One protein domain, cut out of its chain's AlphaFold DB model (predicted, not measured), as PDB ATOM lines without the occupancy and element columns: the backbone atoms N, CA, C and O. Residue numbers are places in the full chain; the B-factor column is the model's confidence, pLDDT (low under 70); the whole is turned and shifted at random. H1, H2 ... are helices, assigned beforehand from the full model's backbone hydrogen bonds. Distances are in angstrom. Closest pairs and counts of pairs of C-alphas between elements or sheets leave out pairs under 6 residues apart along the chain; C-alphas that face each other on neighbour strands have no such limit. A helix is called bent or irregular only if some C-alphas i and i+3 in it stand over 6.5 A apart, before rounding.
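Overview. This is residues 190 to 392 of the 693 residues of the protein "Hypothetical protein" of Rotaria socialis (UniProt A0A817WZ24). Short helical hairpins stack side by side in a curved row, with the long helix H5 in its middle joining two groups: on one side H3 and H4 pack on the first part of H5, with H2 packed on both of them and H1 on H3, and on the other side H6 and H7 pack on later parts of H5, with H8 to H11 following on from H7. Long links join one hairpin to the next, and H1 and H11 lie at the two far ends of the row. The printed part has 203 residues with eleven named helices, H1 to H11 in chain order, and no named strand; the class is all helix. It is compact, with a radius of gyration of the C-alphas of 18.6 A and spans of 53 by 37 by 28 A.

Along the chain. H1, residues 196 to 204, begins with C-alpha 196 at (33.975, -9.430, 37.729). H2 is residues 219 to 225, H3 229 to 237 and H4 252 to 258. H5, residues 264 to 289, is the longest at 36.9 A, from C-alpha 264 at (51.277, -10.435, 25.206); it has a kink of 40 degrees near residue 283 and is irregular, C-alphas 285 and 288 being 9.2 A apart. H6 is residues 292 to 300, H7 315 to 321, H8 326 to 334, H9 350 to 356 and H10 363 to 371. H11, residues 388 to 392, ends with C-alpha 392 at (5.827, -17.724, 22.133).

Arrangement. H5 is the hub, touching four helices. Its residues 265 to 273 touch H3, the same way at a shallow tilt of 6 degrees, the closest C-alphas being those of Val 229 and Leu 266, 5.4 A apart. Its residues 266 to 271 touch H4 in a hairpin, with C-alphas 256 and 267 closest at 6.1 A. H2 touches H4, with C-alphas 221 and 252 closest at 5.0 A, and forms a hairpin with H3. H1 touches H3, with C-alphas 200 and 234 closest at 6.6 A. Residues 275 to 279 of H5 touch H6 in a hairpin, with C-alphas 279 and 298 closest at 6.0 A. Residues 280 to 287 touch H7, with C-alphas 283 and 319 closest at 6.7 A. H7 touches H9, with C-alphas 317 and 350 closest at 5.1 A. H8 touches H10, with C-alphas 326 and 364 closest at 4.5 A. H7 and H8, which only just touch with 3 pairs of C-alphas within 8 A, form a hairpin, as do H9 and H10. H9 and H11 only just touch, with 3 such pairs. Every O i to N i+4 pair is within hydrogen-bond range in H1, H2, H3, H4, H6, H7, H8, H10 and H11, against 20 of 22 in H5 and 2 of 3 in H9.

Size, cuts and confidence. The two C-alphas farthest apart, those of Asp 214 and Ala 374, are 57.0 A apart. The printed part has no cut. The links H1 to H2, H3 to H4, H6 to H7, H8 to H9 and H10 to H11 are long. Residues 380 to 381 pair with 386 to 387, antiparallel. The mean pLDDT of the printed part is 81.8; 16 residues are under 70, among them 358 to 361 and 373 to 377.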
ATOM      1  N   GLU A 190      43.718  -2.809  40.817       74.88
ATOM      2  CA  GLU A 190      44.939  -3.550  41.172       74.88
ATOM      3  C   GLU A 190      44.681  -4.787  42.056       74.88
ATOM      4  O   GLU A 190      45.588  -5.585  42.296       74.88
ATOM      5  N   SER A 191      43.458  -4.970  42.561       76.12
ATOM      6  CA  SER A 191      43.109  -6.120  43.395       76.12
ATOM      7  C   SER A 191      43.012  -7.397  42.557       76.12
ATOM      8  O   SER A 191      42.381  -7.426  41.505       76.12
ATOM      9  N   ALA A 192      43.573  -8.498  43.059       65.38
ATOM     10  CA  ALA A 192      43.400  -9.816  42.446       65.38
ATOM     11  C   ALA A 192      41.977 -10.386  42.641       65.38
ATOM     12  O   ALA A 192      41.543 -11.234  41.869       65.38
ATOM     13  N   ASN A 193      41.241  -9.903  43.650       70.81
ATOM     14  CA  ASN A 193      39.923 -10.409  44.049       70.81
ATOM     15  C   ASN A 193      38.785  -9.480  43.592       70.81
ATOM     16  O   ASN A 193      37.872  -9.182  44.363       70.81
ATOM     17  N   ILE A 194      38.850  -8.962  42.364       80.88
ATOM     18  CA  ILE A 194      37.749  -8.165  41.806       80.88
ATOM     19  C   ILE A 194      36.585  -9.096  41.476       80.88
ATOM     20  O   ILE A 194      36.749 -10.091  40.770       80.88
ATOM     21  N   ASN A 195      35.392  -8.739  41.945       79.25
ATOM     22  CA  ASN A 195      34.164  -9.416  41.565       79.25
ATOM     23  C   ASN A 195      33.753  -8.988  40.145       79.25
ATOM     24  O   ASN A 195      33.061  -7.989  39.944       79.25
ATOM     25  N   LEU A 196      34.230  -9.725  39.142       79.94
ATOM     26  CA  LEU A 196      33.975  -9.430  37.729       79.94
ATOM     27  C   LEU A 196      32.481  -9.471  37.374       79.94
ATOM     28  O   LEU A 196      32.035  -8.692  36.530       79.94
ATOM     29  N   ASP A 197      31.710 -10.341  38.030       73.19
ATOM     30  CA  ASP A 197      30.268 -10.453  37.805       73.19
ATOM     31  C   ASP A 197      29.544  -9.180  38.250       73.19
ATOM     32  O   ASP A 197      28.689  -8.668  37.526       73.19
ATOM     33  N   GLU A 198      29.947  -8.614  39.384       76.44
ATOM     34  CA  GLU A 198      29.411  -7.357  39.906       76.44
ATOM     35  C   GLU A 198      29.750  -6.160  39.003       76.44
ATOM     36  O   GLU A 198      28.860  -5.386  38.651       76.44
ATOM     37  N   VAL A 199      30.993  -6.063  38.516       78.31
ATOM     38  CA  VAL A 199      31.377  -5.029  37.537       78.31
ATOM     39  C   VAL A 199      30.561  -5.166  36.248       78.31
ATOM     40  O   VAL A 199      30.041  -4.174  35.733       78.31
ATOM     41  N   SER A 200      30.398  -6.391  35.736       73.44
ATOM     42  CA  SER A 200      29.574  -6.643  34.548       73.44
ATOM     43  C   SER A 200      28.115  -6.237  34.771       73.44
ATOM     44  O   SER A 200      27.464  -5.687  33.881       73.44
ATOM     45  N   GLU A 201      27.611  -6.455  35.986       72.62
ATOM     46  CA  GLU A 201      26.253  -6.120  36.360       72.62
ATOM     47  C   GLU A 201      26.022  -4.610  36.403       72.62
ATOM     48  O   GLU A 201      25.015  -4.143  35.862       72.62
ATOM     49  N   TRP A 202      26.951  -3.849  36.980       76.81
ATOM     50  CA  TRP A 202      26.878  -2.389  36.997       76.81
ATOM     51  C   TRP A 202      26.834  -1.809  35.585       76.81
ATOM     52  O   TRP A 202      25.994  -0.955  35.293       76.81
ATOM     53  N   ILE A 203      27.670  -2.326  34.681       74.88
ATOM     54  CA  ILE A 203      27.714  -1.842  33.299       74.88
ATOM     55  C   ILE A 203      26.425  -2.189  32.547       74.88
ATOM     56  O   ILE A 203      25.843  -1.315  31.908       74.88
ATOM     57  N   THR A 204      25.906  -3.418  32.680       67.94
ATOM     58  CA  THR A 204      24.594  -3.785  32.108       67.94
ATOM     59  C   THR A 204      23.476  -2.866  32.600       67.94
ATOM     60  O   THR A 204      22.561  -2.544  31.844       67.94
ATOM     61  N   ARG A 205      23.537  -2.436  33.864       71.50
ATOM     62  CA  ARG A 205      22.548  -1.533  34.467       71.50
ATOM     63  C   ARG A 205      22.717  -0.072  34.024       71.50
ATOM     64  O   ARG A 205      21.893   0.763  34.390       71.50
ATOM     65  N   GLY A 206      23.725   0.216  33.197       68.69
ATOM     66  CA  GLY A 206      23.935   1.493  32.521       68.69
ATOM     67  C   GLY A 206      25.063   2.341  33.101       68.69
ATOM     68  O   GLY A 206      25.064   3.547  32.854       68.69
ATOM     69  N   ALA A 207      25.949   1.771  33.929       75.56
ATOM     70  CA  ALA A 207      27.075   2.521  34.477       75.56
ATOM     71  C   ALA A 207      27.936   3.067  33.331       75.56
ATOM     72  O   ALA A 207      28.268   2.344  32.389       75.56
ATOM     73  N   ASN A 208      28.273   4.353  33.399       75.75
ATOM     74  CA  ASN A 208      29.009   5.019  32.335       75.75
ATOM     75  C   ASN A 208      30.467   4.529  32.280       75.75
ATOM     76  O   ASN A 208      31.268   4.796  33.172       75.75
ATOM     77  N   THR A 209      30.817   3.826  31.205       77.44
ATOM     78  CA  THR A 209      32.157   3.261  30.981       77.44
ATOM     79  C   THR A 209      33.195   4.290  30.539       77.44
ATOM     80  O   THR A 209      34.395   4.024  30.617       77.44
ATOM     81  N   GLU A 210      32.746   5.462  30.089       80.75
ATOM     82  CA  GLU A 210      33.575   6.524  29.502       80.75
ATOM     83  C   GLU A 210      34.012   7.576  30.526       80.75
ATOM     84  O   GLU A 210      34.502   8.651  30.177       80.75
ATOM     85  N   ILE A 211      33.822   7.290  31.813       79.88
ATOM     86  CA  ILE A 211      34.282   8.162  32.888       79.88
ATOM     87  C   ILE A 211      35.795   8.155  32.912       79.88
ATOM     88  O   ILE A 211      36.430   7.108  32.779       79.88
ATOM     89  N   VAL A 212      36.347   9.343  33.124       83.94
ATOM     90  CA  VAL A 212      37.779   9.553  33.189       83.94
ATOM     91  C   VAL A 212      38.223   9.971  34.584       83.94
ATOM     92  O   VAL A 212      37.515  10.705  35.277       83.94
ATOM     93  N   ASP A 213      39.403   9.502  34.984       82.38
ATOM     94  CA  ASP A 213      40.102   9.984  36.176       82.38
ATOM     95  C   ASP A 213      40.809  11.333  35.922       82.38
ATOM     96  O   ASP A 213      40.766  11.897  34.821       82.38
ATOM     97  N   ASP A 214      41.518  11.840  36.933       83.62
ATOM     98  CA  ASP A 214      42.288  13.089  36.851       83.62
ATOM     99  C   ASP A 214      43.377  13.066  35.756       83.62
ATOM    100  O   ASP A 214      43.818  14.114  35.282       83.62
ATOM    101  N   LYS A 215      43.805  11.875  35.316       83.31
ATOM    102  CA  LYS A 215      44.791  11.650  34.245       83.31
ATOM    103  C   LYS A 215      44.132  11.358  32.892       83.31
ATOM    104  O   LYS A 215      44.806  10.962  31.937       83.31
ATOM    105  N   ARG A 216      42.821  11.575  32.783       86.25
ATOM    106  CA  ARG A 216      41.989  11.268  31.613       86.25
ATOM    107  C   ARG A 216      41.951   9.778  31.233       86.25
ATOM    108  O   ARG A 216      41.582   9.461  30.099       86.25
ATOM    109  N   ASN A 217      42.325   8.868  32.132       85.56
ATOM    110  CA  ASN A 217      42.221   7.429  31.899       85.56
ATOM    111  C   ASN A 217      40.776   6.976  32.087       85.56
ATOM    112  O   ASN A 217      40.156   7.289  33.101       85.56
ATOM    113  N   THR A 218      40.264   6.199  31.134       87.81
ATOM    114  CA  THR A 218      38.985   5.502  31.287       87.81
ATOM    115  C   THR A 218      39.118   4.291  32.204       87.81
ATOM    116  O   THR A 218      40.222   3.827  32.503       87.81
ATOM    117  N   VAL A 219      37.977   3.712  32.582       86.44
ATOM    118  CA  VAL A 219      37.894   2.430  33.304       86.44
ATOM    119  C   VAL A 219      38.700   1.333  32.585       86.44
ATOM    120  O   VAL A 219      39.422   0.567  33.223       86.44
ATOM    121  N   LEU A 220      38.645   1.302  31.246       87.69
ATOM    122  CA  LEU A 220      39.433   0.381  30.423       87.69
ATOM    123  C   LEU A 220      40.938   0.676  30.507       87.69
ATOM    124  O   LEU A 220      41.721  -0.248  30.723       87.69
ATOM    125  N   SER A 221      41.354   1.942  30.386       88.31
ATOM    126  CA  SER A 221      42.765   2.329  30.532       88.31
ATOM    127  C   SER A 221      43.320   1.964  31.912       88.31
ATOM    128  O   SER A 221      44.431   1.448  32.002       88.31
ATOM    129  N   ASN A 222      42.535   2.150  32.976       87.88
ATOM    130  CA  ASN A 222      42.930   1.783  34.339       87.88
ATOM    131  C   ASN A 222      43.062   0.265  34.523       87.88
ATOM    132  O   ASN A 222      44.030  -0.194  35.129       87.88
ATOM    133  N   ALA A 223      42.167  -0.531  33.931       88.38
ATOM    134  CA  ALA A 223      42.293  -1.988  33.933       88.38
ATOM    135  C   ALA A 223      43.537  -2.480  33.162       88.38
ATOM    136  O   ALA A 223      44.189  -3.440  33.584       88.38
ATOM    137  N   VAL A 224      43.897  -1.805  32.062       88.88
ATOM    138  CA  VAL A 224      45.130  -2.079  31.303       88.88
ATOM    139  C   VAL A 224      46.373  -1.719  32.115       88.88
ATOM    140  O   VAL A 224      47.308  -2.518  32.164       88.88
ATOM    141  N   LEU A 225      46.386  -0.555  32.774       87.62
ATOM    142  CA  LEU A 225      47.486  -0.129  33.648       87.62
ATOM    143  C   LEU A 225      47.697  -1.103  34.814       87.62
ATOM    144  O   LEU A 225      48.837  -1.427  35.138       87.62
ATOM    145  N   ALA A 226      46.609  -1.632  35.378       87.62
ATOM    146  CA  ALA A 226      46.642  -2.663  36.414       87.62
ATOM    147  C   ALA A 226      47.018  -4.066  35.892       87.62
ATOM    148  O   ALA A 226      47.119  -5.011  36.673       87.62
ATOM    149  N   ASN A 227      47.231  -4.225  34.580       87.12
ATOM    150  CA  ASN A 227      47.597  -5.484  33.928       87.12
ATOM    151  C   ASN A 227      46.579  -6.629  34.145       87.12
ATOM    152  O   ASN A 227      46.938  -7.810  34.131       87.12
ATOM    153  N   ASN A 228      45.297  -6.291  34.328       86.94
ATOM    154  CA  ASN A 228      44.237  -7.258  34.610       86.94
ATOM    155  C   ASN A 228      43.530  -7.706  33.317       86.94
ATOM    156  O   ASN A 228      42.599  -7.062  32.832       86.94
ATOM    157  N   VAL A 229      43.980  -8.834  32.758       86.25
ATOM    158  CA  VAL A 229      43.490  -9.378  31.475       86.25
ATOM    159  C   VAL A 229      41.993  -9.690  31.503       86.25
ATOM    160  O   VAL A 229      41.292  -9.388  30.537       86.25
ATOM    161  N   GLU A 230      41.487 -10.266  32.594       83.56
ATOM    162  CA  GLU A 230      40.081 -10.677  32.679       83.56
ATOM    163  C   GLU A 230      39.145  -9.484  32.890       83.56
ATOM    164  O   GLU A 230      38.084  -9.420  32.268       83.56
ATOM    165  N   LEU A 231      39.556  -8.477  33.666       85.62
ATOM    166  CA  LEU A 231      38.792  -7.232  33.773       85.62
ATOM    167  C   LEU A 231      38.737  -6.491  32.431       85.62
ATOM    168  O   LEU A 231      37.670  -6.031  32.026       85.62
ATOM    169  N   VAL A 232      39.855  -6.433  31.700       86.50
ATOM    170  CA  VAL A 232      39.890  -5.874  30.339       86.50
ATOM    171  C   VAL A 232      38.977  -6.658  29.401       86.50
ATOM    172  O   VAL A 232      38.266  -6.053  28.599       86.50
ATOM    173  N   ARG A 233      38.922  -7.990  29.530       81.38
ATOM    174  CA  ARG A 233      37.991  -8.832  28.772       81.38
ATOM    175  C   ARG A 233      36.533  -8.427  29.023       81.38
ATOM    176  O   ARG A 233      35.812  -8.150  28.066       81.38
ATOM    177  N   VAL A 234      36.128  -8.327  30.291       78.94
ATOM    178  CA  VAL A 234      34.764  -7.937  30.700       78.94
ATOM    179  C   VAL A 234      34.408  -6.524  30.229       78.94
ATOM    180  O   VAL A 234      33.329  -6.316  29.672       78.94
ATOM    181  N   LEU A 235      35.319  -5.563  30.395       80.00
ATOM    182  CA  LEU A 235      35.110  -4.174  29.973       80.00
ATOM    183  C   LEU A 235      35.000  -4.044  28.448       80.00
ATOM    184  O   LEU A 235      34.137  -3.323  27.947       80.00
ATOM    185  N   GLY A 236      35.813  -4.774  27.687       76.00
ATOM    186  CA  GLY A 236      35.671  -4.775  26.233       76.00
ATOM    187  C   GLY A 236      34.384  -5.451  25.760       76.00
ATOM    188  O   GLY A 236      33.754  -4.948  24.834       76.00
ATOM    189  N   PHE A 237      33.917  -6.513  26.430       68.94
ATOM    190  CA  PHE A 237      32.592  -7.088  26.144       68.94
ATOM    191  C   PHE A 237      31.467  -6.092  26.398       68.94
ATOM    192  O   PHE A 237      30.512  -6.038  25.627       68.94
ATOM    193  N   ALA A 238      31.596  -5.254  27.423       69.12
ATOM    194  CA  ALA A 238      30.651  -4.181  27.690       69.12
ATOM    195  C   ALA A 238      30.627  -3.063  26.624       69.12
ATOM    196  O   ALA A 238      29.705  -2.249  26.631       69.12
ATOM    197  N   GLY A 239      31.581  -3.041  25.685       70.19
ATOM    198  CA  GLY A 239      31.639  -2.047  24.613       70.19
ATOM    199  C   GLY A 239      32.300  -0.730  25.019       70.19
ATOM    200  O   GLY A 239      31.958   0.304  24.451       70.19
ATOM    201  N   CYS A 240      33.225  -0.759  25.986       77.19
ATOM    202  CA  CYS A 240      34.034   0.410  26.344       77.19
ATOM    203  C   CYS A 240      34.808   0.940  25.126       77.19
ATOM    204  O   CYS A 240      35.292   0.160  24.299       77.19
ATOM    205  N   ASN A 241      34.991   2.256  25.041       78.50
ATOM    206  CA  ASN A 241      35.737   2.881  23.958       78.50
ATOM    207  C   ASN A 241      37.224   2.497  23.992       78.50
ATOM    208  O   ASN A 241      38.005   2.957  24.829       78.50
ATOM    209  N   THR A 242      37.639   1.686  23.022       82.31
ATOM    210  CA  THR A 242      39.031   1.249  22.861       82.31
ATOM    211  C   THR A 242      39.932   2.311  22.225       82.31
ATOM    212  O   THR A 242      41.148   2.133  22.205       82.31
ATOM    213  N   ALA A 243      39.356   3.391  21.684       83.19
ATOM    214  CA  ALA A 243      40.068   4.459  20.981       83.19
ATOM    215  C   ALA A 243      40.248   5.737  21.821       83.19
ATOM    216  O   ALA A 243      40.915   6.666  21.369       83.19
ATOM    217  N   HIS A 244      39.672   5.806  23.028       85.25
ATOM    218  CA  HIS A 244      39.841   6.965  23.907       85.25
ATOM    219  C   HIS A 244      41.307   7.143  24.304       85.25
ATOM    220  O   HIS A 244      41.976   6.177  24.667       85.25
ATOM    221  N   THR A 245      41.803   8.379  24.270       87.31
ATOM    222  CA  THR A 245      43.180   8.701  24.646       87.31
ATOM    223  C   THR A 245      43.255   9.333  26.032       87.31
ATOM    224  O   THR A 245      42.443  10.186  26.402       87.31
ATOM    225  N   ASN A 246      44.253   8.920  26.814       86.50
ATOM    226  CA  ASN A 246      44.533   9.522  28.117       86.50
ATOM    227  C   ASN A 246      45.260  10.879  27.989       86.50
ATOM    228  O   ASN A 246      45.457  11.394  26.885       86.50
ATOM    229  N   ALA A 247      45.669  11.481  29.113       89.12
ATOM    230  CA  ALA A 247      46.379  12.766  29.114       89.12
ATOM    231  C   ALA A 247      47.698  12.747  28.316       89.12
ATOM    232  O   ALA A 247      48.098  13.781  27.783       89.12
ATOM    233  N   ASP A 248      48.320  11.574  28.164       86.81
ATOM    234  CA  ASP A 248      49.541  11.362  27.375       86.81
ATOM    235  C   ASP A 248      49.257  11.091  25.883       86.81
ATOM    236  O   ASP A 248      50.160  10.724  25.129       86.81
ATOM    237  N   ASN A 249      48.003  11.255  25.446       88.50
ATOM    238  CA  ASN A 249      47.500  10.908  24.116       88.50
ATOM    239  C   ASN A 249      47.682   9.425  23.743       88.50
ATOM    240  O   ASN A 249      47.817   9.103  22.564       88.50
ATOM    241  N   LEU A 250      47.684   8.523  24.729       88.25
ATOM    242  CA  LEU A 250      47.821   7.084  24.505       88.25
ATOM    243  C   LEU A 250      46.468   6.387  24.590       88.25
ATOM    244  O   LEU A 250      45.709   6.586  25.542       88.25
ATOM    245  N   THR A 251      46.198   5.533  23.610       89.62
ATOM    246  CA  THR A 251      45.068   4.593  23.633       89.62
ATOM    247  C   THR A 251      45.342   3.418  24.581       89.62
ATOM    248  O   THR A 251      46.507   3.079  24.813       89.62
ATOM    249  N   PRO A 252      44.312   2.707  25.080       87.25
ATOM    250  CA  PRO A 252      44.480   1.481  25.865       87.25
ATOM    251  C   PRO A 252      45.440   0.463  25.229       87.25
ATOM    252  O   PRO A 252      46.264  -0.141  25.919       87.25
ATOM    253  N   LEU A 253      45.403   0.302  23.901       88.69
ATOM    254  CA  LEU A 253      46.313  -0.596  23.185       88.69
ATOM    255  C   LEU A 253      47.768  -0.104  23.214       88.69
ATOM    256  O   LEU A 253      48.693  -0.904  23.370       88.69
ATOM    257  N   GLU A 254      47.991   1.201  23.060       88.56
ATOM    258  CA  GLU A 254      49.329   1.794  23.134       88.56
ATOM    259  C   GLU A 254      49.890   1.753  24.554       88.56
ATOM    260  O   GLU A 254      51.078   1.466  24.715       88.56
ATOM    261  N   ILE A 255      49.042   1.952  25.570       88.38
ATOM    262  CA  ILE A 255      49.397   1.762  26.981       88.38
ATOM    263  C   ILE A 255      49.883   0.320  27.188       88.38
ATOM    264  O   ILE A 255      50.996   0.116  27.671       88.38
ATOM    265  N   ALA A 256      49.126  -0.682  26.727       88.06
ATOM    266  CA  ALA A 256      49.518  -2.090  26.836       88.06
ATOM    267  C   ALA A 256      50.813  -2.427  26.068       88.06
ATOM    268  O   ALA A 256      51.604  -3.262  26.510       88.06
ATOM    269  N   LYS A 257      51.053  -1.789  24.912       89.06
ATOM    270  CA  LYS A 257      52.276  -1.986  24.109       89.06
ATOM    271  C   LYS A 257      53.508  -1.329  24.733       89.06
ATOM    272  O   LYS A 257      54.605  -1.861  24.553       89.06
ATOM    273  N   LYS A 258      53.335  -0.204  25.435       87.19
ATOM    274  CA  LYS A 258      54.404   0.517  26.145       87.19
ATOM    275  C   LYS A 258      54.669  -0.019  27.555       87.19
ATOM    276  O   LYS A 258      55.755   0.218  28.073       87.19
ATOM    277  N   ALA A 259      53.717  -0.733  28.160       84.88
ATOM    278  CA  ALA A 259      53.849  -1.298  29.499       84.88
ATOM    279  C   ALA A 259      55.037  -2.275  29.616       84.88
ATOM    280  O   ALA A 259      55.261  -3.133  28.756       84.88
ATOM    281  N   THR A 260      55.782  -2.156  30.716       76.62
ATOM    282  CA  THR A 260      56.899  -3.029  31.088       76.62
ATOM    283  C   THR A 260      56.610  -3.682  32.448       76.62
ATOM    284  O   THR A 260      56.457  -2.967  33.435       76.62
ATOM    285  N   PRO A 261      56.540  -5.029  32.542       80.56
ATOM    286  CA  PRO A 261      56.739  -6.020  31.481       80.56
ATOM    287  C   PRO A 261      55.574  -6.083  30.480       80.56
ATOM    288  O   PRO A 261      54.416  -5.849  30.816       80.56
ATOM    289  N   ARG A 262      55.887  -6.451  29.233       82.88
ATOM    290  CA  ARG A 262      54.907  -6.516  28.145       82.88
ATOM    291  C   ARG A 262      54.021  -7.758  28.281       82.88
ATOM    292  O   ARG A 262      54.501  -8.880  28.128       82.88
ATOM    293  N   ASN A 263      52.722  -7.566  28.502       86.44
ATOM    294  CA  ASN A 263      51.751  -8.658  28.594       86.44
ATOM    295  C   ASN A 263      51.166  -8.987  27.205       86.44
ATOM    296  O   ASN A 263      50.241  -8.339  26.718       86.44
ATOM    297  N   LEU A 264      51.729  -9.998  26.535       86.19
ATOM    298  CA  LEU A 264      51.277 -10.435  25.206       86.19
ATOM    299  C   LEU A 264      49.807 -10.910  25.178       86.19
ATOM    300  O   LEU A 264      49.103 -10.518  24.246       86.19
ATOM    301  N   PRO A 265      49.315 -11.712  26.150       84.62
ATOM    302  CA  PRO A 265      47.888 -12.016  26.275       84.62
ATOM    303  C   PRO A 265      46.993 -10.772  26.296       84.62
ATOM    304  O   PRO A 265      46.022 -10.717  25.547       84.62
ATOM    305  N   LEU A 266      47.353  -9.756  27.087       86.56
ATOM    306  CA  LEU A 266      46.591  -8.509  27.192       86.56
ATOM    307  C   LEU A 266      46.494  -7.775  25.848       86.56
ATOM    308  O   LEU A 266      45.410  -7.371  25.436       86.56
ATOM    309  N   ILE A 267      47.619  -7.650  25.137       86.00
ATOM    310  CA  ILE A 267      47.665  -6.999  23.819       86.00
ATOM    311  C   ILE A 267      46.773  -7.741  22.819       86.00
ATOM    312  O   ILE A 267      46.008  -7.103  22.101       86.00
ATOM    313  N   LYS A 268      46.829  -9.079  22.794       83.75
ATOM    314  CA  LYS A 268      45.986  -9.885  21.897       83.75
ATOM    315  C   LYS A 268      44.495  -9.713  22.193       83.75
ATOM    316  O   LYS A 268      43.709  -9.640  21.254       83.75
ATOM    317  N   VAL A 269      44.113  -9.637  23.472       84.38
ATOM    318  CA  VAL A 269      42.717  -9.391  23.875       84.38
ATOM    319  C   VAL A 269      42.252  -8.019  23.388       84.38
ATOM    320  O   VAL A 269      41.203  -7.935  22.759       84.38
ATOM    321  N   LEU A 270      43.049  -6.966  23.586       83.44
ATOM    322  CA  LEU A 270      42.712  -5.618  23.111       83.44
ATOM    323  C   LEU A 270      42.609  -5.548  21.578       83.44
ATOM    324  O   LEU A 270      41.680  -4.941  21.052       83.44
ATOM    325  N   GLU A 271      43.521  -6.197  20.848       84.31
ATOM    326  CA  GLU A 271      43.471  -6.249  19.380       84.31
ATOM    327  C   GLU A 271      42.224  -6.990  18.866       84.31
ATOM    328  O   GLU A 271      41.626  -6.555  17.882       84.31
ATOM    329  N   ALA A 272      41.800  -8.068  19.531       80.94
ATOM    330  CA  ALA A 272      40.554  -8.768  19.206       80.94
ATOM    331  C   ALA A 272      39.313  -7.912  19.523       80.94
ATOM    332  O   ALA A 272      38.396  -7.819  18.709       80.94
ATOM    333  N   GLN A 273      39.306  -7.225  20.669       80.75
ATOM    334  CA  GLN A 273      38.206  -6.350  21.083       80.75
ATOM    335  C   GLN A 273      37.983  -5.187  20.120       80.75
ATOM    336  O   GLN A 273      36.834  -4.899  19.794       80.75
ATOM    337  N   ILE A 274      39.053  -4.562  19.621       81.62
ATOM    338  CA  ILE A 274      38.957  -3.485  18.622       81.62
ATOM    339  C   ILE A 274      38.256  -3.994  17.357       81.62
ATOM    340  O   ILE A 274      37.290  -3.388  16.895       81.62
ATOM    341  N   LYS A 275      38.674  -5.155  16.841       82.50
ATOM    342  CA  LYS A 275      38.082  -5.767  15.639       82.50
ATOM    343  C   LYS A 275      36.614  -6.141  15.844       82.50
ATOM    344  O   LYS A 275      35.783  -5.936  14.961       82.50
ATOM    345  N   ASN A 276      36.268  -6.648  17.026       81.62
ATOM    346  CA  ASN A 276      34.878  -6.928  17.375       81.62
ATOM    347  C   ASN A 276      34.052  -5.641  17.509       81.62
ATOM    348  O   ASN A 276      32.909  -5.616  17.058       81.62
ATOM    349  N   ALA A 277      34.604  -4.572  18.088       79.69
ATOM    350  CA  ALA A 277      33.931  -3.280  18.208       79.69
ATOM    351  C   ALA A 277      33.641  -2.655  16.831       79.69
ATOM    352  O   ALA A 277      32.550  -2.115  16.624       79.69
ATOM    353  N   GLU A 278      34.557  -2.797  15.867       80.19
ATOM    354  CA  GLU A 278      34.336  -2.404  14.468       80.19
ATOM    355  C   GLU A 278      33.148  -3.157  13.853       80.19
ATOM    356  O   GLU A 278      32.227  -2.525  13.329       80.19
ATOM    357  N   LEU A 279      33.109  -4.489  13.984       83.81
ATOM    358  CA  LEU A 279      31.994  -5.304  13.488       83.81
ATOM    359  C   LEU A 279      30.668  -4.950  14.186       83.81
ATOM    360  O   LEU A 279      29.624  -4.861  13.540       83.81
ATOM    361  N   GLN A 280      30.691  -4.704  15.499       84.00
ATOM    362  CA  GLN A 280      29.500  -4.283  16.245       84.00
ATOM    363  C   GLN A 280      28.977  -2.935  15.753       84.00
ATOM    364  O   GLN A 280      27.768  -2.769  15.586       84.00
ATOM    365  N   SER A 281      29.874  -1.973  15.530       83.75
ATOM    366  CA  SER A 281      29.532  -0.654  15.001       83.75
ATOM    367  C   SER A 281      28.939  -0.763  13.597       83.75
ATOM    368  O   SER A 281      27.884  -0.189  13.323       83.75
ATOM    369  N   LEU A 282      29.546  -1.580  12.733       84.25
ATOM    370  CA  LEU A 282      29.058  -1.864  11.384       84.25
ATOM    371  C   LEU A 282      27.619  -2.415  11.403       84.25
ATOM    372  O   LEU A 282      26.748  -1.887  10.711       84.25
ATOM    373  N   ILE A 283      27.340  -3.412  12.252       83.75
ATOM    374  CA  ILE A 283      25.999  -4.008  12.382       83.75
ATOM    375  C   ILE A 283      24.992  -2.987  12.935       83.75
ATOM    376  O   ILE A 283      23.892  -2.849  12.396       83.75
ATOM    377  N   LYS A 284      25.363  -2.229  13.977       83.06
ATOM    378  CA  LYS A 284      24.478  -1.229  14.606       83.06
ATOM    379  C   LYS A 284      24.141  -0.060  13.678       83.06
ATOM    380  O   LYS A 284      23.021   0.450  13.733       83.06
ATOM    381  N   THR A 285      25.102   0.384  12.868       83.62
ATOM    382  CA  THR A 285      24.945   1.542  11.974       83.62
ATOM    383  C   THR A 285      24.166   1.186  10.717       83.62
ATOM    384  O   THR A 285      23.224   1.898  10.371       83.62
ATOM    385  N   LYS A 286      24.519   0.078  10.055       79.75
ATOM    386  CA  LYS A 286      23.933  -0.286   8.760       79.75
ATOM    387  C   LYS A 286      22.645  -1.086   8.865       79.75
ATOM    388  O   LYS A 286      21.818  -0.974   7.963       79.75
ATOM    389  N   LYS A 287      22.423  -1.830   9.956       80.44
ATOM    390  CA  LYS A 287      21.186  -2.598  10.199       80.44
ATOM    391  C   LYS A 287      20.788  -3.441   8.975       80.44
ATOM    392  O   LYS A 287      21.517  -4.356   8.605       80.44
ATOM    393  N   SER A 288      19.687  -3.099   8.306       68.88
ATOM    394  CA  SER A 288      19.175  -3.777   7.109       68.88
ATOM    395  C   SER A 288      19.972  -3.511   5.823       68.88
ATOM    396  O   SER A 288      19.807  -4.245   4.854       68.88
ATOM    397  N   GLN A 289      20.845  -2.499   5.797       77.06
ATOM    398  CA  GLN A 289      21.738  -2.181   4.669       77.06
ATOM    399  C   GLN A 289      23.096  -2.894   4.758       77.06
ATOM    400  O   GLN A 289      23.976  -2.658   3.931       77.06
ATOM    401  N   LEU A 290      23.299  -3.718   5.788       81.56
ATOM    402  CA  LEU A 290      24.535  -4.457   5.993       81.56
ATOM    403  C   LEU A 290      24.778  -5.423   4.824       81.56
ATOM    404  O   LEU A 290      23.924  -6.257   4.523       81.56
ATOM    405  N   THR A 291      25.947  -5.337   4.188       82.50
ATOM    406  CA  THR A 291      26.322  -6.234   3.086       82.50
ATOM    407  C   THR A 291      27.210  -7.378   3.575       82.50
ATOM    408  O   THR A 291      27.972  -7.248   4.537       82.50
ATOM    409  N   ILE A 292      27.135  -8.523   2.892       80.19
ATOM    410  CA  ILE A 292      27.925  -9.721   3.223       80.19
ATOM    411  C   ILE A 292      29.434  -9.458   3.054       80.19
ATOM    412  O   ILE A 292      30.254 -10.013   3.784       80.19
ATOM    413  N   GLU A 293      29.822  -8.597   2.111       83.38
ATOM    414  CA  GLU A 293      31.224  -8.244   1.846       83.38
ATOM    415  C   GLU A 293      31.875  -7.490   3.012       83.38
ATOM    416  O   GLU A 293      33.037  -7.733   3.346       83.38
ATOM    417  N   GLU A 294      31.122  -6.614   3.673       81.94
ATOM    418  CA  GLU A 294      31.608  -5.827   4.808       81.94
ATOM    419  C   GLU A 294      31.758  -6.670   6.074       81.94
ATOM    420  O   GLU A 294      32.707  -6.498   6.838       81.94
ATOM    421  N   VAL A 295      30.861  -7.636   6.272       81.00
ATOM    422  CA  VAL A 295      31.010  -8.631   7.340       81.00
ATOM    423  C   VAL A 295      32.226  -9.518   7.063       81.00
ATOM    424  O   VAL A 295      33.045  -9.747   7.952       81.00
ATOM    425  N   ASN A 296      32.395  -9.967   5.816       81.50
ATOM    426  CA  ASN A 296      33.549 -10.758   5.389       81.50
ATOM    427  C   ASN A 296      34.883 -10.044   5.635       81.50
ATOM    428  O   ASN A 296      35.847 -10.675   6.074       81.50
ATOM    429  N   SER A 297      34.967  -8.747   5.334       82.88
ATOM    430  CA  SER A 297      36.197  -7.980   5.542       82.88
ATOM    431  C   SER A 297      36.525  -7.841   7.031       82.88
ATOM    432  O   SER A 297      37.664  -8.097   7.424       82.88
ATOM    433  N   ALA A 298      35.528  -7.561   7.874       78.62
ATOM    434  CA  ALA A 298      35.700  -7.497   9.325       78.62
ATOM    435  C   ALA A 298      36.138  -8.845   9.935       78.62
ATOM    436  O   ALA A 298      37.032  -8.888  10.784       78.62
ATOM    437  N   LEU A 299      35.577  -9.964   9.463       78.88
ATOM    438  CA  LEU A 299      35.970 -11.304   9.916       78.88
ATOM    439  C   LEU A 299      37.375 -11.691   9.436       78.88
ATOM    440  O   LEU A 299      38.169 -12.193  10.230       78.88
ATOM    441  N   LYS A 300      37.742 -11.383   8.182       78.25
ATOM    442  CA  LYS A 300      39.124 -11.551   7.682       78.25
ATOM    443  C   LYS A 300      40.132 -10.729   8.481       78.25
ATOM    444  O   LYS A 300      41.259 -11.175   8.686       78.25
ATOM    445  N   ASN A 301      39.716  -9.565   8.970       73.25
ATOM    446  CA  ASN A 301      40.539  -8.739   9.840       73.25
ATOM    447  C   ASN A 301      40.715  -9.350  11.240       73.25
ATOM    448  O   ASN A 301      41.599  -8.904  11.966       73.25
ATOM    449  N   GLY A 302      39.977 -10.406  11.600       73.69
ATOM    450  CA  GLY A 302      40.162 -11.204  12.816       73.69
ATOM    451  C   GLY A 302      39.104 -10.984  13.898       73.69
ATOM    452  O   GLY A 302      39.390 -11.267  15.061       73.69
ATOM    453  N   ALA A 303      37.928 -10.452  13.549       78.62
ATOM    454  CA  ALA A 303      36.776 -10.438  14.448       78.62
ATOM    455  C   ALA A 303      36.250 -11.867  14.686       78.62
ATOM    456  O   ALA A 303      36.240 -12.693  13.772       78.62
ATOM    457  N   ASN A 304      35.798 -12.158  15.905       81.06
ATOM    458  CA  ASN A 304      35.243 -13.458  16.278       81.06
ATOM    459  C   ASN A 304      33.724 -13.361  16.466       81.06
ATOM    460  O   ASN A 304      33.232 -12.742  17.406       81.06
ATOM    461  N   ILE A 305      32.978 -14.031  15.588       82.31
ATOM    462  CA  ILE A 305      31.512 -13.950  15.516       82.31
ATOM    463  C   ILE A 305      30.787 -14.565  16.726       82.31
ATOM    464  O   ILE A 305      29.641 -14.212  17.018       82.31
ATOM    465  N   ASN A 306      31.457 -15.475  17.436       84.56
ATOM    466  CA  ASN A 306      30.908 -16.191  18.589       84.56
ATOM    467  C   ASN A 306      31.369 -15.595  19.924       84.56
ATOM    468  O   ASN A 306      30.997 -16.094  20.987       84.56
ATOM    469  N   GLU A 307      32.179 -14.537  19.891       81.25
ATOM    470  CA  GLU A 307      32.637 -13.882  21.108       81.25
ATOM    471  C   GLU A 307      31.474 -13.132  21.781       81.25
ATOM    472  O   GLU A 307      30.701 -12.448  21.096       81.25
ATOM    473  N   PRO A 308      31.295 -13.274  23.109       76.12
ATOM    474  CA  PRO A 308      30.209 -12.607  23.804       76.12
ATOM    475  C   PRO A 308      30.424 -11.092  23.811       76.12
ATOM    476  O   PRO A 308      31.510 -10.580  24.051       76.12
ATOM    477  N   ILE A 309      29.338 -10.374  23.583       75.56
ATOM    478  CA  ILE A 309      29.205  -8.923  23.645       75.56
ATOM    479  C   ILE A 309      28.462  -8.592  24.955       75.56
ATOM    480  O   ILE A 309      28.162  -9.473  25.770       75.56
ATOM    481  N   ALA A 310      28.135  -7.321  25.177       69.81
ATOM    482  CA  ALA A 310      27.345  -6.838  26.298       69.81
ATOM    483  C   ALA A 310      26.103  -7.719  26.524       69.81
ATOM    484  O   ALA A 310      25.398  -8.102  25.584       69.81
ATOM    485  N   ASN A 311      25.852  -8.055  27.793       70.56
ATOM    486  CA  ASN A 311      24.813  -8.990  28.241       70.56
ATOM    487  C   ASN A 311      24.993 -10.436  27.748       70.56
ATOM    488  O   ASN A 311      24.017 -11.177  27.660       70.56
ATOM    489  N   LYS A 312      26.228 -10.856  27.437       76.25
ATOM    490  CA  LYS A 312      26.548 -12.180  26.868       76.25
ATOM    491  C   LYS A 312      25.850 -12.454  25.526       76.25
ATOM    492  O   LYS A 312      25.676 -13.606  25.144       76.25
ATOM    493  N   ASN A 313      25.441 -11.409  24.811       82.62
ATOM    494  CA  ASN A 313      24.866 -11.537  23.475       82.62
ATOM    495  C   ASN A 313      25.961 -11.901  22.468       82.62
ATOM    496  O   ASN A 313      27.021 -11.294  22.486       82.62
ATOM    497  N   THR A 314      25.711 -12.826  21.550       88.19
ATOM    498  CA  THR A 314      26.592 -13.016  20.382       88.19
ATOM    499  C   THR A 314      26.238 -12.038  19.263       88.19
ATOM    500  O   THR A 314      25.203 -11.363  19.306       88.19
ATOM    501  N   PHE A 315      27.054 -11.990  18.212       87.19
ATOM    502  CA  PHE A 315      26.740 -11.191  17.028       87.19
ATOM    503  C   PHE A 315      25.411 -11.590  16.366       87.19
ATOM    504  O   PHE A 315      24.733 -10.719  15.828       87.19
ATOM    505  N   LEU A 316      24.973 -12.853  16.482       87.69
ATOM    506  CA  LEU A 316      23.635 -13.272  16.043       87.69
ATOM    507  C   LEU A 316      22.515 -12.599  16.850       87.69
ATOM    508  O   LEU A 316      21.546 -12.123  16.264       87.69
ATOM    509  N   HIS A 317      22.655 -12.502  18.177       88.06
ATOM    510  CA  HIS A 317      21.683 -11.792  19.021       88.06
ATOM    511  C   HIS A 317      21.598 -10.307  18.631       88.06
ATOM    512  O   HIS A 317      20.505  -9.735  18.556       88.06
ATOM    513  N   LEU A 318      22.751  -9.685  18.353       85.56
ATOM    514  CA  LEU A 318      22.818  -8.295  17.899       85.56
ATOM    515  C   LEU A 318      22.169  -8.123  16.520       85.56
ATOM    516  O   LEU A 318      21.383  -7.197  16.336       85.56
ATOM    517  N   LEU A 319      22.449  -9.028  15.580       85.56
ATOM    518  CA  LEU A 319      21.891  -8.999  14.228       85.56
ATOM    519  C   LEU A 319      20.356  -9.039  14.253       85.56
ATOM    520  O   LEU A 319      19.714  -8.247  13.568       85.56
ATOM    521  N   ILE A 320      19.767  -9.892  15.096       85.88
ATOM    522  CA  ILE A 320      18.308  -9.964  15.278       85.88
ATOM    523  C   ILE A 320      17.761  -8.662  15.874       85.88
ATOM    524  O   ILE A 320      16.756  -8.134  15.407       85.88
ATOM    525  N   THR A 321      18.444  -8.112  16.881       83.88
ATOM    526  CA  THR A 321      18.051  -6.845  17.525       83.88
ATOM    527  C   THR A 321      18.104  -5.662  16.549       83.88
ATOM    528  O   THR A 321      17.340  -4.707  16.676       83.88
ATOM    529  N   CYS A 322      18.994  -5.718  15.557       80.56
ATOM    530  CA  CYS A 322      19.185  -4.686  14.542       80.56
ATOM    531  C   CYS A 322      18.400  -4.928  13.238       80.56
ATOM    532  O   CYS A 322      18.727  -4.290  12.241       80.56
ATOM    533  N   GLU A 323      17.374  -5.788  13.237       77.06
ATOM    534  CA  GLU A 323      16.537  -6.086  12.054       77.06
ATOM    535  C   GLU A 323      17.329  -6.679  10.873       77.06
ATOM    536  O   GLU A 323      17.103  -6.350   9.706       77.06
ATOM    537  N   GLY A 324      18.286  -7.561  11.170       78.38
ATOM    538  CA  GLY A 324      19.036  -8.288  10.152       78.38
ATOM    539  C   GLY A 324      18.140  -9.155   9.264       78.38
ATOM    540  O   GLY A 324      17.152  -9.737   9.715       78.38
ATOM    541  N   THR A 325      18.495  -9.256   7.984       82.88
ATOM    542  CA  THR A 325      17.744 -10.056   7.009       82.88
ATOM    543  C   THR A 325      17.938 -11.555   7.249       82.88
ATOM    544  O   THR A 325      18.965 -12.001   7.764       82.88
ATOM    545  N   ALA A 326      16.959 -12.360   6.825       84.06
ATOM    546  CA  ALA A 326      17.059 -13.819   6.871       84.06
ATOM    547  C   ALA A 326      18.293 -14.337   6.108       84.06
ATOM    548  O   ALA A 326      18.968 -15.244   6.584       84.06
ATOM    549  N   GLU A 327      18.627 -13.717   4.973       85.00
ATOM    550  CA  GLU A 327      19.825 -14.035   4.190       85.00
ATOM    551  C   GLU A 327      21.103 -13.826   5.012       85.00
ATOM    552  O   GLU A 327      21.915 -14.742   5.122       85.00
ATOM    553  N   MET A 328      21.223 -12.691   5.709       82.62
ATOM    554  CA  MET A 328      22.379 -12.417   6.563       82.62
ATOM    555  C   MET A 328      22.521 -13.449   7.685       82.62
ATOM    556  O   MET A 328      23.617 -13.937   7.947       82.62
ATOM    557  N   VAL A 329      21.410 -13.834   8.320       86.12
ATOM    558  CA  VAL A 329      21.405 -14.884   9.351       86.12
ATOM    559  C   VAL A 329      21.862 -16.220   8.758       86.12
ATOM    560  O   VAL A 329      22.676 -16.912   9.367       86.12
ATOM    561  N   THR A 330      21.406 -16.572   7.550       86.38
ATOM    562  CA  THR A 330      21.850 -17.807   6.884       86.38
ATOM    563  C   THR A 330      23.336 -17.797   6.548       86.38
ATOM    564  O   THR A 330      23.993 -18.810   6.780       86.38
ATOM    565  N   THR A 331      23.881 -16.671   6.084       85.56
ATOM    566  CA  THR A 331      25.316 -16.494   5.815       85.56
ATOM    567  C   THR A 331      26.132 -16.584   7.104       85.56
ATOM    568  O   THR A 331      27.111 -17.322   7.160       85.56
ATOM    569  N   PHE A 332      25.702 -15.919   8.184       85.75
ATOM    570  CA  PHE A 332      26.381 -15.984   9.486       85.75
ATOM    571  C   PHE A 332      26.514 -17.415  10.004       85.75
ATOM    572  O   PHE A 332      27.553 -17.791  10.545       85.75
ATOM    573  N   VAL A 333      25.477 -18.227   9.827       86.75
ATOM    574  CA  VAL A 333      25.462 -19.603  10.329       86.75
ATOM    575  C   VAL A 333      26.205 -20.554   9.388       86.75
ATOM    576  O   VAL A 333      27.018 -21.348   9.855       86.75
ATOM    577  N   LYS A 334      25.957 -20.486   8.074       85.00
ATOM    578  CA  LYS A 334      26.550 -21.423   7.101       85.00
ATOM    579  C   LYS A 334      28.005 -21.107   6.773       85.00
ATOM    580  O   LYS A 334      28.819 -22.025   6.766       85.00
ATOM    581  N   ASP A 335      28.311 -19.839   6.519       84.06
ATOM    582  CA  ASP A 335      29.610 -19.430   5.978       84.06
ATOM    583  C   ASP A 335      30.575 -19.008   7.093       84.06
ATOM    584  O   ASP A 335      31.785 -19.190   6.968       84.06
ATOM    585  N   PHE A 336      30.047 -18.477   8.203       83.25
ATOM    586  CA  PHE A 336      30.855 -18.002   9.336       83.25
ATOM    587  C   PHE A 336      30.722 -18.839  10.613       83.25
ATOM    588  O   PHE A 336      31.340 -18.498  11.620       83.25
ATOM    589  N   HIS A 337      29.961 -19.940  10.581       85.56
ATOM    590  CA  HIS A 337      29.811 -20.878  11.700       85.56
ATOM    591  C   HIS A 337      29.379 -20.212  13.021       85.56
ATOM    592  O   HIS A 337      29.890 -20.528  14.102       85.56
ATOM    593  N   ALA A 338      28.443 -19.267  12.940       86.88
ATOM    594  CA  ALA A 338      27.868 -18.645  14.121       86.88
ATOM    595  C   ALA A 338      27.003 -19.636  14.924       86.88
ATOM    596  O   ALA A 338      26.178 -20.361  14.364       86.88
ATOM    597  N   ASP A 339      27.176 -19.649  16.245       85.56
ATOM    598  CA  ASP A 339      26.535 -20.611  17.142       85.56
ATOM    599  C   ASP A 339      25.088 -20.214  17.487       85.56
ATOM    600  O   ASP A 339      24.809 -19.158  18.066       85.56
ATOM    601  N   LEU A 340      24.167 -21.122  17.160       85.69
ATOM    602  CA  LEU A 340      22.723 -21.020  17.373       85.69
ATOM    603  C   LEU A 340      22.283 -21.307  18.815       85.69
ATOM    604  O   LEU A 340      21.156 -20.980  19.194       85.69
ATOM    605  N   THR A 341      23.132 -21.969  19.595       85.25
ATOM    606  CA  THR A 341      22.795 -22.523  20.915       85.25
ATOM    607  C   THR A 341      23.229 -21.624  22.066       85.25
ATOM    608  O   THR A 341      22.724 -21.767  23.185       85.25
ATOM    609  N   THR A 342      24.126 -20.668  21.793       86.00
ATOM    610  CA  THR A 342      24.559 -19.676  22.781       86.00
ATOM    611  C   THR A 342      23.372 -18.936  23.370       86.00
ATOM    612  O   THR A 342      22.426 -18.580  22.679       86.00
ATOM    613  N   THR A 343      23.434 -18.692  24.672       87.38
ATOM    614  CA  THR A 343      22.389 -17.983  25.409       87.38
ATOM    615  C   THR A 343      22.968 -16.729  26.027       87.38
ATOM    616  O   THR A 343      24.060 -16.760  26.604       87.38
ATOM    617  N   ASN A 344      22.214 -15.642  25.941       85.56
ATOM    618  CA  ASN A 344      22.563 -14.389  26.585       85.56
ATOM    619  C   ASN A 344      22.357 -14.445  28.114       85.56
ATOM    620  O   ASN A 344      22.047 -15.494  28.693       85.56
ATOM    621  N   ARG A 345      22.549 -13.307  28.792       81.12
ATOM    622  CA  ARG A 345      22.376 -13.170  30.249       81.12
ATOM    623  C   ARG A 345      20.969 -13.551  30.717       81.12
ATOM    624  O   ARG A 345      20.845 -14.153  31.779       81.12
ATOM    625  N   ASP A 346      19.952 -13.258  29.914       81.31
ATOM    626  CA  ASP A 346      18.552 -13.576  30.213       81.31
ATOM    627  C   ASP A 346      18.204 -15.047  29.925       81.31
ATOM    628  O   ASP A 346      17.094 -15.497  30.201       81.31
ATOM    629  N   GLY A 347      19.146 -15.815  29.369       87.00
ATOM    630  CA  GLY A 347      18.949 -17.211  28.991       87.00
ATOM    631  C   GLY A 347      18.309 -17.406  27.614       87.00
ATOM    632  O   GLY A 347      18.024 -18.548  27.251       87.00
ATOM    633  N   TYR A 348      18.109 -16.340  26.834       89.50
ATOM    634  CA  TYR A 348      17.574 -16.413  25.472       89.50
ATOM    635  C   TYR A 348      18.666 -16.811  24.484       89.50
ATOM    636  O   TYR A 348      19.757 -16.246  24.521       89.50
ATOM    637  N   ARG A 349      18.365 -17.759  23.595       90.44
ATOM    638  CA  ARG A 349      19.133 -18.035  22.375       90.44
ATOM    639  C   ARG A 349      18.754 -17.028  21.287       90.44
ATOM    640  O   ARG A 349      17.704 -16.380  21.398       90.44
ATOM    641  N   PRO A 350      19.511 -16.954  20.175       88.94
ATOM    642  CA  PRO A 350      19.125 -16.147  19.023       88.94
ATOM    643  C   PRO A 350      17.679 -16.417  18.576       88.94
ATOM    644  O   PRO A 350      16.922 -15.482  18.339       88.94
ATOM    645  N   ILE A 351      17.233 -17.677  18.564       88.75
ATOM    646  CA  ILE A 351      15.860 -17.995  18.152       88.75
ATOM    647  C   ILE A 351      14.786 -17.446  19.109       88.75
ATOM    648  O   ILE A 351      13.746 -16.980  18.647       88.75
ATOM    649  N   GLU A 352      15.029 -17.427  20.426       90.19
ATOM    650  CA  GLU A 352      14.094 -16.810  21.374       90.19
ATOM    651  C   GLU A 352      14.092 -15.284  21.248       90.19
ATOM    652  O   GLU A 352      13.033 -14.664  21.362       90.19
ATOM    653  N   MET A 353      15.240 -14.669  20.937       88.69
ATOM    654  CA  MET A 353      15.310 -13.228  20.673       88.69
ATOM    655  C   MET A 353      14.429 -12.804  19.493       88.69
ATOM    656  O   MET A 353      13.831 -11.730  19.550       88.69
ATOM    657  N   CYS A 354      14.276 -13.648  18.468       87.62
ATOM    658  CA  CYS A 354      13.356 -13.387  17.352       87.62
ATOM    659  C   CYS A 354      11.898 -13.239  17.812       87.62
ATOM    660  O   CYS A 354      11.153 -12.445  17.248       87.62
ATOM    661  N   ILE A 355      11.494 -13.992  18.839       88.50
ATOM    662  CA  ILE A 355      10.135 -13.948  19.400       88.50
ATOM    663  C   ILE A 355       9.961 -12.697  20.270       88.50
ATOM    664  O   ILE A 355       8.891 -12.092  20.269       88.50
ATOM    665  N   VAL A 356      11.010 -12.291  20.996       86.69
ATOM    666  CA  VAL A 356      10.992 -11.113  21.884       86.69
ATOM    667  C   VAL A 356      10.893  -9.793  21.114       86.69
ATOM    668  O   VAL A 356      10.263  -8.866  21.612       86.69
ATOM    669  N   GLN A 357      11.501  -9.687  19.927       79.88
ATOM    670  CA  GLN A 357      11.584  -8.424  19.172       79.88
ATOM    671  C   GLN A 357      10.263  -7.974  18.506       79.88
ATOM    672  O   GLN A 357      10.241  -6.900  17.917       79.88
ATOM    673  N   ASP A 358       9.183  -8.757  18.619       62.84
ATOM    674  CA  ASP A 358       7.781  -8.405  18.300       62.84
ATOM    675  C   ASP A 358       7.542  -7.658  16.965       62.84
ATOM    676  O   ASP A 358       6.658  -6.809  16.846       62.84
ATOM    677  N   LYS A 359       8.338  -7.969  15.931       61.53
ATOM    678  CA  LYS A 359       8.260  -7.341  14.603       61.53
ATOM    679  C   LYS A 359       8.050  -8.383  13.506       61.53
ATOM    680  O   LYS A 359       8.841  -9.310  13.351       61.53
ATOM    681  N   GLU A 360       6.984  -8.210  12.729       56.34
ATOM    682  CA  GLU A 360       6.728  -8.972  11.504       56.34
ATOM    683  C   GLU A 360       7.532  -8.389  10.326       56.34
ATOM    684  O   GLU A 360       7.666  -7.166  10.243       56.34
ATOM    685  N   PRO A 361       8.041  -9.216   9.386       55.81
ATOM    686  CA  PRO A 361       7.770 -10.644   9.201       55.81
ATOM    687  C   PRO A 361       8.831 -11.579   9.812       55.81
ATOM    688  O   PRO A 361      10.033 -11.351   9.714       55.81
ATOM    689  N   PHE A 362       8.381 -12.718  10.344       71.62
ATOM    690  CA  PHE A 362       9.192 -13.787  10.955       71.62
ATOM    691  C   PHE A 362      10.028 -14.617   9.952       71.62
ATOM    692  O   PHE A 362      10.245 -15.813  10.142       71.62
ATOM    693  N   THR A 363      10.523 -14.004   8.875       80.31
ATOM    694  CA  THR A 363      11.389 -14.663   7.879       80.31
ATOM    695  C   THR A 363      12.674 -15.191   8.510       80.31
ATOM    696  O   THR A 363      13.140 -16.275   8.166       80.31
ATOM    697  N   VAL A 364      13.207 -14.455   9.486       83.44
ATOM    698  CA  VAL A 364      14.374 -14.852  10.276       83.44
ATOM    699  C   VAL A 364      14.092 -16.120  11.088       83.44
ATOM    700  O   VAL A 364      14.917 -17.028  11.100       83.44
ATOM    701  N   LEU A 365      12.914 -16.231  11.713       86.50
ATOM    702  CA  LEU A 365      12.520 -17.424  12.471       86.50
ATOM    703  C   LEU A 365      12.443 -18.660  11.557       86.50
ATOM    704  O   LEU A 365      12.995 -19.706  11.891       86.50
ATOM    705  N   SER A 366      11.845 -18.518  10.371       85.19
ATOM    706  CA  SER A 366      11.816 -19.590   9.368       85.19
ATOM    707  C   SER A 366      13.220 -19.980   8.891       85.19
ATOM    708  O   SER A 366      13.498 -21.165   8.707       85.19
ATOM    709  N   ALA A 367      14.132 -19.014   8.738       85.94
ATOM    710  CA  ALA A 367      15.526 -19.299   8.408       85.94
ATOM    711  C   ALA A 367      16.223 -20.104   9.517       85.94
ATOM    712  O   ALA A 367      16.904 -21.081   9.209       85.94
ATOM    713  N   PHE A 368      16.003 -19.778  10.798       86.88
ATOM    714  CA  PHE A 368      16.524 -20.587  11.909       86.88
ATOM    715  C   PHE A 368      16.031 -22.040  11.848       86.88
ATOM    716  O   PHE A 368      16.826 -22.961  12.052       86.88
ATOM    717  N   PHE A 369      14.761 -22.278  11.515       87.31
ATOM    718  CA  PHE A 369      14.242 -23.642  11.364       87.31
ATOM    719  C   PHE A 369      14.865 -24.404  10.190       87.31
ATOM    720  O   PHE A 369      15.213 -25.574  10.343       87.31
ATOM    721  N   GLN A 370      15.102 -23.738   9.058       83.81
ATOM    722  CA  GLN A 370      15.784 -24.348   7.909       83.81
ATOM    723  C   GLN A 370      17.260 -24.674   8.184       83.81
ATOM    724  O   GLN A 370      17.780 -25.668   7.671       83.81
ATOM    725  N   LEU A 371      17.940 -23.829   8.964       82.81
ATOM    726  CA  LEU A 371      19.348 -24.001   9.329       82.81
ATOM    727  C   LEU A 371      19.542 -25.109  10.370       82.81
ATOM    728  O   LEU A 371      20.543 -25.816  10.341       82.81
ATOM    729  N   SER A 372      18.575 -25.287  11.265       74.75
ATOM    730  CA  SER A 372      18.676 -26.171  12.429       74.75
ATOM    731  C   SER A 372      18.245 -27.625  12.176       74.75
ATOM    732  O   SER A 372      17.459 -28.208  12.931       74.75
ATOM    733  N   LYS A 373      18.726 -28.248  11.096       63.47
ATOM    734  CA  LYS A 373      18.376 -29.650  10.797       63.47
ATOM    735  C   LYS A 373      18.788 -30.600  11.937       63.47
ATOM    736  O   LYS A 373      19.909 -30.507  12.409       63.47
ATOM    737  N   ALA A 374      17.851 -31.491  12.304       52.12
ATOM    738  CA  ALA A 374      17.842 -32.689  13.177       52.12
ATOM    739  C   ALA A 374      18.743 -32.800  14.432       52.12
ATOM    740  O   ALA A 374      18.319 -33.422  15.399       52.12
ATOM    741  N   GLU A 375      19.951 -32.245  14.459       50.56
ATOM    742  CA  GLU A 375      20.955 -32.518  15.494       50.56
ATOM    743  C   GLU A 375      20.848 -31.611  16.727       50.56
ATOM    744  O   GLU A 375      21.498 -31.879  17.737       50.56
ATOM    745  N   HIS A 376      20.084 -30.515  16.677       55.41
ATOM    746  CA  HIS A 376      19.991 -29.551  17.781       55.41
ATOM    747  C   HIS A 376      18.539 -29.386  18.230       55.41
ATOM    748  O   HIS A 376      17.658 -29.087  17.422       55.41
ATOM    749  N   ASP A 377      18.292 -29.557  19.532       67.12
ATOM    750  CA  ASP A 377      16.981 -29.316  20.134       67.12
ATOM    751  C   ASP A 377      16.684 -27.812  20.179       67.12
ATOM    752  O   ASP A 377      17.010 -27.080  21.116       67.12
ATOM    753  N   VAL A 378      16.096 -27.328  19.092       81.12
ATOM    754  CA  VAL A 378      15.709 -25.926  18.914       81.12
ATOM    755  C   VAL A 378      14.420 -25.616  19.668       81.12
ATOM    756  O   VAL A 378      14.178 -24.470  20.039       81.12
ATOM    757  N   PHE A 379      13.593 -26.624  19.930       86.94
ATOM    758  CA  PHE A 379      12.249 -26.431  20.464       86.94
ATOM    759  C   PHE A 379      12.204 -26.420  21.986       86.94
ATOM    760  O   PHE A 379      11.185 -26.006  22.535       86.94
ATOM    761  N   PHE A 380      13.285 -26.793  22.669       87.50
ATOM    762  CA  PHE A 380      13.395 -26.675  24.117       87.50
ATOM    763  C   PHE A 380      14.592 -25.823  24.534       87.50
ATOM    764  O   PHE A 380      15.718 -26.020  24.074       87.50
ATOM    765  N   ASN A 381      14.351 -24.872  25.436       87.12
ATOM    766  CA  ASN A 381      15.405 -24.097  26.075       87.12
ATOM    767  C   ASN A 381      15.575 -24.588  27.520       87.12
ATOM    768  O   ASN A 381      14.714 -24.361  28.374       87.12
ATOM    769  N   SER A 382      16.714 -25.228  27.796       83.81
ATOM    770  CA  SER A 382      17.038 -25.789  29.113       83.81
ATOM    771  C   SER A 382      17.253 -24.729  30.193       83.81
ATOM    772  O   SER A 382      16.940 -24.982  31.353       83.81
ATOM    773  N   LYS A 383      17.737 -23.531  29.835       86.12
ATOM    774  CA  LYS A 383      17.933 -22.429  30.789       86.12
ATOM    775  C   LYS A 383      16.614 -21.818  31.241       86.12
ATOM    776  O   LYS A 383      16.472 -21.476  32.410       86.12
ATOM    777  N   LEU A 384      15.658 -21.689  30.325       85.69
ATOM    778  CA  LEU A 384      14.314 -21.202  30.644       85.69
ATOM    779  C   LEU A 384      13.408 -22.312  31.186       85.69
ATOM    780  O   LEU A 384      12.377 -22.004  31.780       85.69
ATOM    781  N   ASN A 385      13.784 -23.577  30.966       89.19
ATOM    782  CA  ASN A 385      12.969 -24.765  31.204       89.19
ATOM    783  C   ASN A 385      11.589 -24.666  30.526       89.19
ATOM    784  O   ASN A 385      10.550 -24.898  31.148       89.19
ATOM    785  N   LYS A 386      11.577 -24.239  29.258       89.81
ATOM    786  CA  LYS A 386      10.355 -24.000  28.476       89.81
ATOM    787  C   LYS A 386      10.527 -24.450  27.037       89.81
ATOM    788  O   LYS A 386      11.615 -24.345  26.465       89.81
ATOM    789  N   THR A 387       9.423 -24.892  26.438       92.31
ATOM    790  CA  THR A 387       9.372 -25.098  24.990       92.31
ATOM    791  C   THR A 387       9.291 -23.751  24.275       92.31
ATOM    792  O   THR A 387       8.759 -22.771  24.803       92.31
ATOM    793  N   LEU A 388       9.798 -23.696  23.048       91.25
ATOM    794  CA  LEU A 388       9.754 -22.512  22.196       91.25
ATOM    795  C   LEU A 388       8.305 -22.079  21.929       91.25
ATOM    796  O   LEU A 388       8.001 -20.887  21.922       91.25
ATOM    797  N   LEU A 389       7.397 -23.052  21.786       92.88
ATOM    798  CA  LEU A 389       5.965 -22.804  21.634       92.88
ATOM    799  C   LEU A 389       5.364 -22.182  22.902       92.88
ATOM    800  O   LEU A 389       4.651 -21.184  22.807       92.88
ATOM    801  N   GLN A 390       5.683 -22.717  24.087       92.31
ATOM    802  CA  GLN A 390       5.236 -22.139  25.358       92.31
ATOM    803  C   GLN A 390       5.756 -20.709  25.524       92.31
ATOM    804  O   GLN A 390       4.997 -19.817  25.901       92.31
ATOM    805  N   PHE A 391       7.026 -20.472  25.193       91.75
ATOM    806  CA  PHE A 391       7.620 -19.141  25.241       91.75
ATOM    807  C   PHE A 391       6.896 -18.152  24.310       91.75
ATOM    808  O   PHE A 391       6.562 -17.044  24.728       91.75
ATOM    809  N   ALA A 392       6.579 -18.557  23.075       91.44
ATOM    810  CA  ALA A 392       5.827 -17.724  22.133       91.44
ATOM    811  C   ALA A 392       4.387 -17.434  22.599       91.44
ATOM    812  O   ALA A 392       3.903 -16.309  22.442       91.44
TER     813      ALA A 392